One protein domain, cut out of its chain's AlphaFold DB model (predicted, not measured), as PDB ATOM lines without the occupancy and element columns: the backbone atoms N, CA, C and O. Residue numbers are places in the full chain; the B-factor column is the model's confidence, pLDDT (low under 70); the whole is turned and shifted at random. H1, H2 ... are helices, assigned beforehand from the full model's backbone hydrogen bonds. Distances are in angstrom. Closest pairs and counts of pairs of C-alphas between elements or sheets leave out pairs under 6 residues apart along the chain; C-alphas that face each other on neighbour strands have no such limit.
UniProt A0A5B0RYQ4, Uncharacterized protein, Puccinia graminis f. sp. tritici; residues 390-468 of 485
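This is residues 390 to 468 of the 485 residues of an uncharacterized protein of Puccinia graminis f. sp. tritici (UniProt A0A5B0RYQ4). A flat, open frame of helices: H1 and H4 lie side by side, H5 meets both near its start and its far end with residues 461 to 468 sticks out, while H2 and H3 make a V at the opposite end. The printed part has 79 residues with five named helices, H1 to H5, and no named strand: all helix. It is only just loose, close to compact, with radius of gyration of the C-alphas 14.3 A and spans of 37 by 32 by 15 A.

H5, residues 450 to 466, touches H1, residues 390 to 401, with residues 452 to 456 alone, closest C-alphas Ile 453 and Ala 391, 5.8 A. H4, residues 434 to 448, touches H1 at a shallow tilt of 22 degrees, opposite ways, closest C-alphas Arg 435 and Leu 401, 5.7 A. H2, residues 406 to 414, touches H3, residues 416 to 428, at a steep tilt of 55 degrees, closest C-alphas Trp 412 and Tyr 419, 5.4 A. In these five helices every O i to N i+4 pair is within hydrogen-bond range.

H5 measures 24.2 A, ending at C-alpha 466 (-43.478, -33.935, 35.008); H4 measures 21.1 A; H1 begins at C-alpha 390 (-20.348, -41.772, 31.911).

The printed part has no cut; its four links are tight. Residues 424 to 431 and 467 to 468 have pLDDT under 70.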
ATOM      1  N   SER A 390     -20.167 -42.115  30.494       86.94
ATOM      2  CA  SER A 390     -20.348 -41.772  31.911       86.94
ATOM      3  C   SER A 390     -21.821 -41.493  32.261       86.94
ATOM      4  O   SER A 390     -22.315 -41.979  33.282       86.94
ATOM      5  N   ALA A 391     -22.543 -40.804  31.371       90.19
ATOM      6  CA  ALA A 391     -23.962 -40.508  31.523       90.19
ATOM      7  C   ALA A 391     -24.843 -41.769  31.420       90.19
ATOM      8  O   ALA A 391     -25.733 -41.959  32.248       90.19
ATOM      9  N   GLU A 392     -24.570 -42.665  30.466       90.06
ATOM     10  CA  GLU A 392     -25.281 -43.948  30.321       90.06
ATOM     11  C   GLU A 392     -25.116 -44.847  31.557       90.06
ATOM     12  O   GLU A 392     -26.081 -45.470  32.023       90.06
ATOM     13  N   LEU A 393     -23.910 -44.881  32.141       88.62
ATOM     14  CA  LEU A 393     -23.651 -45.648  33.361       88.62
ATOM     15  C   LEU A 393     -24.433 -45.082  34.535       88.62
ATOM     16  O   LEU A 393     -25.065 -45.828  35.281       88.62
ATOM     17  N   ALA A 394     -24.383 -43.759  34.697       90.75
ATOM     18  CA  ALA A 394     -25.088 -43.066  35.760       90.75
ATOM     19  C   ALA A 394     -26.592 -43.290  35.659       90.75
ATOM     20  O   ALA A 394     -27.225 -43.594  36.666       90.75
ATOM     21  N   MET A 395     -27.140 -43.232  34.445       90.81
ATOM     22  CA  MET A 395     -28.544 -43.528  34.189       90.81
ATOM     23  C   MET A 395     -28.899 -44.956  34.618       90.81
ATOM     24  O   MET A 395     -29.853 -45.161  35.367       90.81
ATOM     25  N   THR A 396     -28.089 -45.941  34.219       90.62
ATOM     26  CA  THR A 396     -28.272 -47.347  34.616       90.62
ATOM     27  C   THR A 396     -28.233 -47.513  36.136       90.62
ATOM     28  O   THR A 396     -29.096 -48.175  36.715       90.62
ATOM     29  N   ILE A 397     -27.260 -46.885  36.798       90.81
ATOM     30  CA  ILE A 397     -27.105 -46.934  38.252       90.81
ATOM     31  C   ILE A 397     -28.319 -46.310  38.952       90.81
ATOM     32  O   ILE A 397     -28.948 -46.975  39.775       90.81
ATOM     33  N   LEU A 398     -28.675 -45.073  38.603       90.00
ATOM     34  CA  LEU A 398     -29.754 -44.311  39.236       90.00
ATOM     35  C   LEU A 398     -31.120 -44.973  39.032       90.00
ATOM     36  O   LEU A 398     -31.899 -45.094  39.974       90.00
ATOM     37  N   GLN A 399     -31.411 -45.449  37.820       87.44
ATOM     38  CA  GLN A 399     -32.729 -45.997  37.498       87.44
ATOM     39  C   GLN A 399     -32.917 -47.462  37.907       87.44
ATOM     40  O   GLN A 399     -34.065 -47.906  38.013       87.44
ATOM     41  N   ARG A 400     -31.840 -48.244  38.081       86.31
ATOM     42  CA  ARG A 400     -31.950 -49.704  38.285       86.31
ATOM     43  C   ARG A 400     -31.230 -50.234  39.514       86.31
ATOM     44  O   ARG A 400     -31.760 -51.135  40.148       86.31
ATOM     45  N   LEU A 401     -30.045 -49.723  39.839       88.12
ATOM     46  CA  LEU A 401     -29.183 -50.335  40.860       88.12
ATOM     47  C   LEU A 401     -29.243 -49.626  42.216       88.12
ATOM     48  O   LEU A 401     -28.989 -50.251  43.238       88.12
ATOM     49  N   LEU A 402     -29.600 -48.339  42.234       87.50
ATOM     50  CA  LEU A 402     -29.758 -47.557  43.463       87.50
ATOM     51  C   LEU A 402     -31.143 -47.663  44.109       87.50
ATOM     52  O   LEU A 402     -31.358 -47.126  45.194       87.50
ATOM     53  N   LYS A 403     -32.091 -48.341  43.454       82.19
ATOM     54  CA  LYS A 403     -33.455 -48.486  43.962       82.19
ATOM     55  C   LYS A 403     -33.464 -49.256  45.280       82.19
ATOM     56  O   LYS A 403     -32.901 -50.349  45.359       82.19
ATOM     57  N   LEU A 404     -34.148 -48.695  46.281       78.00
ATOM     58  CA  LEU A 404     -34.407 -49.401  47.530       78.00
ATOM     59  C   LEU A 404     -35.245 -50.644  47.235       78.00
ATOM     60  O   LEU A 404     -36.229 -50.579  46.494       78.00
ATOM     61  N   GLN A 405     -34.840 -51.774  47.799       74.19
ATOM     62  CA  GLN A 405     -35.541 -53.028  47.587       74.19
ATOM     63  C   GLN A 405     -36.735 -53.134  48.549       74.19
ATOM     64  O   GLN A 405     -36.653 -52.642  49.678       74.19
ATOM     65  N   PRO A 406     -37.835 -53.809  48.163       77.12
ATOM     66  CA  PRO A 406     -39.006 -53.961  49.031       77.12
ATOM     67  C   PRO A 406     -38.691 -54.606  50.387       77.12
ATOM     68  O   PRO A 406     -39.244 -54.201  51.403       77.12
ATOM     69  N   HIS A 407     -37.764 -55.568  50.423       75.31
ATOM     70  CA  HIS A 407     -37.338 -56.202  51.674       75.31
ATOM     71  C   HIS A 407     -36.554 -55.243  52.582       75.31
ATOM     72  O   HIS A 407     -36.654 -55.353  53.795       75.31
ATOM     73  N   SER A 408     -35.806 -54.287  52.017       77.88
ATOM     74  CA  SER A 408     -35.113 -53.249  52.789       77.88
ATOM     75  C   SER A 408     -36.117 -52.282  53.415       77.88
ATOM     76  O   SER A 408     -35.974 -51.929  54.578       77.88
ATOM     77  N   LEU A 409     -37.177 -51.918  52.679       82.62
ATOM     78  CA  LEU A 409     -38.296 -51.142  53.230       82.62
ATOM     79  C   LEU A 409     -39.007 -51.903  54.351       82.62
ATOM     80  O   LEU A 409     -39.376 -51.311  55.358       82.62
ATOM     81  N   GLN A 410     -39.208 -53.211  54.178       84.00
ATOM     82  CA  GLN A 410     -39.803 -54.053  55.209       84.00
ATOM     83  C   GLN A 410     -38.910 -54.129  56.453       84.00
ATOM     84  O   GLN A 410     -39.410 -53.906  57.547       84.00
ATOM     85  N   PHE A 411     -37.609 -54.370  56.286       81.88
ATOM     86  CA  PHE A 411     -36.660 -54.407  57.397       81.88
ATOM     87  C   PHE A 411     -36.611 -53.068  58.138       81.88
ATOM     88  O   PHE A 411     -36.702 -53.048  59.358       81.88
ATOM     89  N   TRP A 412     -36.589 -51.949  57.410       86.44
ATOM     90  CA  TRP A 412     -36.665 -50.617  58.007       86.44
ATOM     91  C   TRP A 412     -37.969 -50.381  58.788       86.44
ATOM     92  O   TRP A 412     -37.943 -49.790  59.863       86.44
ATOM     93  N   ASN A 413     -39.106 -50.870  58.280       89.25
ATOM     94  CA  ASN A 413     -40.390 -50.790  58.984       89.25
ATOM     95  C   ASN A 413     -40.453 -51.698  60.227       89.25
ATOM     96  O   ASN A 413     -41.198 -51.393  61.157       89.25
ATOM     97  N   GLU A 414     -39.738 -52.826  60.224       93.38
ATOM     98  CA  GLU A 414     -39.708 -53.794  61.328       93.38
ATOM     99  C   GLU A 414     -38.734 -53.378  62.440       93.38
ATOM    100  O   GLU A 414     -39.081 -53.472  63.617       93.38
ATOM    101  N   ASP A 415     -37.541 -52.904  62.077       90.12
ATOM    102  CA  ASP A 415     -36.482 -52.488  62.997       90.12
ATOM    103  C   ASP A 415     -35.620 -51.380  62.362       90.12
ATOM    104  O   ASP A 415     -34.581 -51.621  61.740       90.12
ATOM    105  N   SER A 416     -36.071 -50.131  62.508       88.88
ATOM    106  CA  SER A 416     -35.404 -48.974  61.904       88.88
ATOM    107  C   SER A 416     -34.003 -48.723  62.469       88.88
ATOM    108  O   SER A 416     -33.138 -48.244  61.746       88.88
ATOM    109  N   GLU A 417     -33.758 -49.043  63.745       86.75
ATOM    110  CA  GLU A 417     -32.446 -48.848  64.376       86.75
ATOM    111  C   GLU A 417     -31.436 -49.880  63.861       86.75
ATOM    112  O   GLU A 417     -30.299 -49.529  63.545       86.75
ATOM    113  N   ALA A 418     -31.836 -51.149  63.724       84.00
ATOM    114  CA  ALA A 418     -30.982 -52.157  63.103       84.00
ATOM    115  C   ALA A 418     -30.710 -51.846  61.624       84.00
ATOM    116  O   ALA A 418     -29.577 -52.023  61.174       84.00
ATOM    117  N   TYR A 419     -31.711 -51.339  60.897       82.69
ATOM    118  CA  TYR A 419     -31.537 -50.878  59.521       82.69
ATOM    119  C   TYR A 419     -30.519 -49.739  59.420       82.69
ATOM    120  O   TYR A 419     -29.579 -49.841  58.634       82.69
ATOM    121  N   ASP A 420     -30.658 -48.692  60.238       82.25
ATOM    122  CA  ASP A 420     -29.739 -47.547  60.234       82.25
ATOM    123  C   ASP A 420     -28.308 -47.986  60.595       82.25
ATOM    124  O   ASP A 420     -27.348 -47.604  59.925       82.25
ATOM    125  N   ASN A 421     -28.155 -48.873  61.585       81.06
ATOM    126  CA  ASN A 421     -26.856 -49.450  61.942       81.06
ATOM    127  C   ASN A 421     -26.236 -50.265  60.791       81.06
ATOM    128  O   ASN A 421     -25.020 -50.217  60.584       81.06
ATOM    129  N   GLU A 422     -27.041 -51.032  60.044       75.75
ATOM    130  CA  GLU A 422     -26.568 -51.793  58.883       75.75
ATOM    131  C   GLU A 422     -26.206 -50.871  57.710       75.75
ATOM    132  O   GLU A 422     -25.169 -51.082  57.078       75.75
ATOM    133  N   GLU A 423     -26.991 -49.820  57.454       73.06
ATOM    134  CA  GLU A 423     -26.687 -48.780  56.465       73.06
ATOM    135  C   GLU A 423     -25.366 -48.073  56.789       73.06
ATOM    136  O   GLU A 423     -24.481 -48.020  55.931       73.06
ATOM    137  N   ASP A 424     -25.173 -47.626  58.030       67.62
ATOM    138  CA  ASP A 424     -23.938 -46.973  58.473       67.62
ATOM    139  C   ASP A 424     -22.730 -47.917  58.357       67.62
ATOM    140  O   ASP A 424     -21.680 -47.549  57.815       67.62
ATOM    141  N   CYS A 425     -22.887 -49.186  58.748       61.50
ATOM    142  CA  CYS A 425     -21.850 -50.202  58.564       61.50
ATOM    143  C   CYS A 425     -21.582 -50.512  57.079       61.50
ATOM    144  O   CYS A 425     -20.448 -50.832  56.711       61.50
ATOM    145  N   SER A 426     -22.592 -50.435  56.206       56.41
ATOM    146  CA  SER A 426     -22.460 -50.668  54.760       56.41
ATOM    147  C   SER A 426     -21.712 -49.533  54.048       56.41
ATOM    148  O   SER A 426     -20.988 -49.782  53.078       56.41
ATOM    149  N   LEU A 427     -21.794 -48.301  54.569       51.06
ATOM    150  CA  LEU A 427     -21.015 -47.156  54.093       51.06
ATOM    151  C   LEU A 427     -19.510 -47.343  54.347       51.06
ATOM    152  O   LEU A 427     -18.696 -46.929  53.508       51.06
ATOM    153  N   GLU A 428     -19.151 -48.013  55.448       47.00
ATOM    154  CA  GLU A 428     -17.782 -48.430  55.774       47.00
ATOM    155  C   GLU A 428     -17.374 -49.720  55.031       47.00
ATOM    156  O   GLU A 428     -16.269 -49.814  54.490       47.00
ATOM    157  N   ASN A 429     -18.290 -50.690  54.904       51.94
ATOM    158  CA  ASN A 429     -18.114 -51.969  54.207       51.94
ATOM    159  C   ASN A 429     -18.857 -52.012  52.861       51.94
ATOM    160  O   ASN A 429     -19.674 -52.903  52.608       51.94
ATOM    161  N   ARG A 430     -18.505 -51.103  51.939       58.66
ATOM    162  CA  ARG A 430     -19.132 -50.925  50.604       58.66
ATOM    163  C   ARG A 430     -19.069 -52.134  49.653       58.66
ATOM    164  O   ARG A 430     -19.260 -51.975  48.453       58.66
ATOM    165  N   SER A 431     -18.696 -53.325  50.116       63.25
ATOM    166  CA  SER A 431     -18.294 -54.466  49.285       63.25
ATOM    167  C   SER A 431     -19.307 -55.606  49.191       63.25
ATOM    168  O   SER A 431     -19.009 -56.596  48.518       63.25
ATOM    169  N   PHE A 432     -20.457 -55.529  49.868       70.69
ATOM    170  CA  PHE A 432     -21.327 -56.702  50.032       70.69
ATOM    171  C   PHE A 432     -22.734 -56.596  49.452       70.69
ATOM    172  O   PHE A 432     -23.344 -57.653  49.291       70.69
ATOM    173  N   ASP A 433     -23.177 -55.401  49.072       79.94
ATOM    174  CA  ASP A 433     -24.502 -55.124  48.512       79.94
ATOM    175  C   ASP A 433     -24.386 -54.326  47.195       79.94
ATOM    176  O   ASP A 433     -23.462 -53.520  47.015       79.94
ATOM    177  N   VAL A 434     -25.312 -54.574  46.261       86.38
ATOM    178  CA  VAL A 434     -25.348 -53.926  44.941       86.38
ATOM    179  C   VAL A 434     -25.561 -52.426  45.072       86.38
ATOM    180  O   VAL A 434     -24.810 -51.676  44.448       86.38
ATOM    181  N   ARG A 435     -26.522 -51.976  45.889       86.62
ATOM    182  CA  ARG A 435     -26.859 -50.549  46.022       86.62
ATOM    183  C   ARG A 435     -25.655 -49.765  46.540       86.62
ATOM    184  O   ARG A 435     -25.260 -48.767  45.937       86.62
ATOM    185  N   SER A 436     -24.999 -50.279  47.576       84.75
ATOM    186  CA  SER A 436     -23.792 -49.695  48.176       84.75
ATOM    187  C   SER A 436     -22.619 -49.629  47.186       84.75
ATOM    188  O   SER A 436     -21.952 -48.599  47.044       84.75
ATOM    189  N   CYS A 437     -22.384 -50.712  46.436       88.31
ATOM    190  CA  CYS A 437     -21.373 -50.744  45.376       88.31
ATOM    191  C   CYS A 437     -21.683 -49.743  44.253       88.31
ATOM    192  O   CYS A 437     -20.792 -49.028  43.791       88.31
ATOM    193  N   SER A 438     -22.942 -49.661  43.826       91.00
ATOM    194  CA  SER A 438     -23.397 -48.737  42.790       91.00
ATOM    195  C   SER A 438     -23.283 -47.277  43.220       91.00
ATOM    196  O   SER A 438     -22.813 -46.459  42.430       91.00
ATOM    197  N   ALA A 439     -23.610 -46.952  44.473       89.19
ATOM    198  CA  ALA A 439     -23.395 -45.624  45.045       89.19
ATOM    199  C   ALA A 439     -21.910 -45.228  45.017       89.19
ATOM    200  O   ALA A 439     -21.563 -44.095  44.672       89.19
ATOM    201  N   SER A 440     -21.012 -46.174  45.314       88.81
ATOM    202  CA  SER A 440     -19.569 -45.937  45.248       88.81
ATOM    203  C   SER A 440     -19.090 -45.652  43.820       88.81
ATOM    204  O   SER A 440     -18.263 -44.758  43.625       88.81
ATOM    205  N   VAL A 441     -19.618 -46.364  42.819       90.38
ATOM    206  CA  VAL A 441     -19.323 -46.084  41.404       90.38
ATOM    207  C   VAL A 441     -19.869 -44.715  41.000       90.38
ATOM    208  O   VAL A 441     -19.135 -43.935  40.401       90.38
ATOM    209  N   LEU A 442     -21.111 -44.384  41.373       91.19
ATOM    210  CA  LEU A 442     -21.718 -43.082  41.081       91.19
ATOM    211  C   LEU A 442     -20.927 -41.926  41.704       91.19
ATOM    212  O   LEU A 442     -20.712 -40.911  41.051       91.19
ATOM    213  N   THR A 443     -20.438 -42.098  42.931       89.50
ATOM    214  CA  THR A 443     -19.557 -41.117  43.585       89.50
ATOM    215  C   THR A 443     -18.274 -40.918  42.777       89.50
ATOM    216  O   THR A 443     -17.857 -39.787  42.543       89.50
ATOM    217  N   GLY A 444     -17.665 -42.008  42.296       87.69
ATOM    218  CA  GLY A 444     -16.510 -41.937  41.399       87.69
ATOM    219  C   GLY A 444     -16.819 -41.195  40.095       87.69
ATOM    220  O   GLY A 444     -16.034 -40.353  39.671       87.69
ATOM    221  N   LEU A 445     -17.984 -41.451  39.491       89.06
ATOM    222  CA  LEU A 445     -18.435 -40.746  38.291       89.06
ATOM    223  C   LEU A 445     -18.650 -39.251  38.544       89.06
ATOM    224  O   LEU A 445     -18.199 -38.449  37.738       89.06
ATOM    225  N   LEU A 446     -19.273 -38.868  39.662       89.50
ATOM    226  CA  LEU A 446     -19.476 -37.464  40.043       89.50
ATOM    227  C   LEU A 446     -18.154 -36.713  40.225       89.50
ATOM    228  O   LEU A 446     -18.050 -35.552  39.841       89.50
ATOM    229  N   CYS A 447     -17.132 -37.375  40.772       87.88
ATOM    230  CA  CYS A 447     -15.798 -36.790  40.899       87.88
ATOM    231  C   CYS A 447     -15.122 -36.563  39.538       87.88
ATOM    232  O   CYS A 447     -14.396 -35.584  39.376       87.88
ATOM    233  N   CYS A 448     -15.330 -37.468  38.578       86.00
ATOM    234  CA  CYS A 448     -14.650 -37.433  37.281       86.00
ATOM    235  C   CYS A 448     -15.413 -36.648  36.196       86.00
ATOM    236  O   CYS A 448     -14.773 -36.067  35.324       86.00
ATOM    237  N   TYR A 449     -16.749 -36.616  36.251       89.06
ATOM    238  CA  TYR A 449     -17.650 -36.018  35.249       89.06
ATOM    239  C   TYR A 449     -18.778 -35.214  35.927       89.06
ATOM    240  O   TYR A 449     -19.962 -35.518  35.764       89.06
ATOM    241  N   PRO A 450     -18.457 -34.206  36.757       90.00
ATOM    242  CA  PRO A 450     -19.457 -33.537  37.589       90.00
ATOM    243  C   PRO A 450     -20.590 -32.907  36.770       90.00
ATOM    244  O   PRO A 450     -21.741 -32.952  37.199       90.00
ATOM    245  N   HIS A 451     -20.302 -32.355  35.588       91.56
ATOM    246  CA  HIS A 451     -21.303 -31.690  34.754       91.56
ATOM    247  C   HIS A 451     -22.260 -32.682  34.090       91.56
ATOM    248  O   HIS A 451     -23.476 -32.524  34.182       91.56
ATOM    249  N   GLU A 452     -21.724 -33.720  33.455       92.12
ATOM    250  CA  GLU A 452     -22.486 -34.753  32.758       92.12
ATOM    251  C   GLU A 452     -23.444 -35.462  33.711       92.12
ATOM    252  O   GLU A 452     -24.631 -35.612  33.423       92.12
ATOM    253  N   ILE A 453     -22.934 -35.854  34.879       92.38
ATOM    254  CA  ILE A 453     -23.694 -36.629  35.856       92.38
ATOM    255  C   ILE A 453     -24.728 -35.741  36.556       92.38
ATOM    256  O   ILE A 453     -25.861 -36.176  36.762       92.38
ATOM    257  N   SER A 454     -24.396 -34.475  36.846       92.00
ATOM    258  CA  SER A 454     -25.378 -33.513  37.368       92.00
ATOM    259  C   SER A 454     -26.526 -33.292  36.385       92.00
ATOM    260  O   SER A 454     -27.682 -33.284  36.798       92.00
ATOM    261  N   ASN A 455     -26.239 -33.180  35.084       92.81
ATOM    262  CA  ASN A 455     -27.275 -33.031  34.059       92.81
ATOM    263  C   ASN A 455     -28.195 -34.257  33.987       92.81
ATOM    264  O   ASN A 455     -29.407 -34.096  33.878       92.81
ATOM    265  N   VAL A 456     -27.641 -35.470  34.104       92.44
ATOM    266  CA  VAL A 456     -28.442 -36.704  34.191       92.44
ATOM    267  C   VAL A 456     -29.378 -36.666  35.400       92.44
ATOM    268  O   VAL A 456     -30.567 -36.946  35.261       92.44
ATOM    269  N   ILE A 457     -28.868 -36.285  36.575       91.75
ATOM    270  CA  ILE A 457     -29.664 -36.194  37.808       91.75
ATOM    271  C   ILE A 457     -30.773 -35.143  37.668       91.75
ATOM    272  O   ILE A 457     -31.921 -35.421  38.005       91.75
ATOM    273  N   LEU A 458     -30.456 -33.958  37.139       92.19
ATOM    274  CA  LEU A 458     -31.431 -32.887  36.925       92.19
ATOM    275  C   LEU A 458     -32.523 -33.296  35.934       92.19
ATOM    276  O   LEU A 458     -33.695 -33.005  36.169       92.19
ATOM    277  N   HIS A 459     -32.162 -34.002  34.859       91.50
ATOM    278  CA  HIS A 459     -33.128 -34.500  33.886       91.50
ATOM    279  C   HIS A 459     -34.082 -35.525  34.515       91.50
ATOM    280  O   HIS A 459     -35.297 -35.356  34.442       91.50
ATOM    281  N   LEU A 460     -33.546 -36.509  35.244       88.56
ATOM    282  CA  LEU A 460     -34.351 -37.487  35.983       88.56
ATOM    283  C   LEU A 460     -35.284 -36.829  37.006       88.56
ATOM    284  O   LEU A 460     -36.440 -37.223  37.139       88.56
ATOM    285  N   TYR A 461     -34.792 -35.816  37.720       87.75
ATOM    286  CA  TYR A 461     -35.596 -35.048  38.664       87.75
ATOM    287  C   TYR A 461     -36.741 -34.311  37.960       87.75
ATOM    288  O   TYR A 461     -37.879 -34.350  38.428       87.75
ATOM    289  N   SER A 462     -36.470 -33.679  36.813       89.00
ATOM    290  CA  SER A 462     -37.507 -33.009  36.021       89.00
ATOM    291  C   SER A 462     -38.566 -33.979  35.491       89.00
ATOM    292  O   SER A 462     -39.753 -33.661  35.548       89.00
ATOM    293  N   ASP A 463     -38.165 -35.180  35.065       87.12
ATOM    294  CA  ASP A 463     -39.083 -36.209  34.569       87.12
ATOM    295  C   ASP A 463     -40.003 -36.730  35.680       87.12
ATOM    296  O   ASP A 463     -41.201 -36.906  35.456       87.12
ATOM    297  N   LEU A 464     -39.474 -36.923  36.894       81.88
ATOM    298  CA  LEU A 464     -40.270 -37.312  38.065       81.88
ATOM    299  C   LEU A 464     -41.343 -36.263  38.394       81.88
ATOM    300  O   LEU A 464     -42.494 -36.619  38.650       81.88
ATOM    301  N   HIS A 465     -40.993 -34.974  38.332       77.62
ATOM    302  CA  HIS A 465     -41.946 -33.877  38.540       77.62
ATOM    303  C   HIS A 465     -42.984 -33.771  37.416       77.62
ATOM    304  O   HIS A 465     -44.161 -33.538  37.685       77.62
ATOM    305  N   ALA A 466     -42.581 -33.985  36.162       75.56
ATOM    306  CA  ALA A 466     -43.478 -33.935  35.008       75.56
ATOM    307  C   ALA A 466     -44.478 -35.108  34.964       75.56
ATOM    308  O   ALA A 466     -45.586 -34.950  34.453       75.56
ATOM    309  N   GLN A 467     -44.119 -36.272  35.515       63.50
ATOM    310  CA  GLN A 467     -44.975 -37.465  35.554       63.50
ATOM    311  C   GLN A 467     -46.084 -37.421  36.619       63.50
ATOM    312  O   GLN A 467     -46.847 -38.380  36.734       63.50
ATOM    313  N   GLY A 468     -46.223 -36.340  37.394       48.84
ATOM    314  CA  GLY A 468     -47.389 -36.143  38.262       48.84
ATOM    315  C   GLY A 468     -47.555 -37.186  39.376       48.84
ATOM    316  O   GLY A 468     -48.652 -37.341  39.902       48.84
TER     317      GLY A 468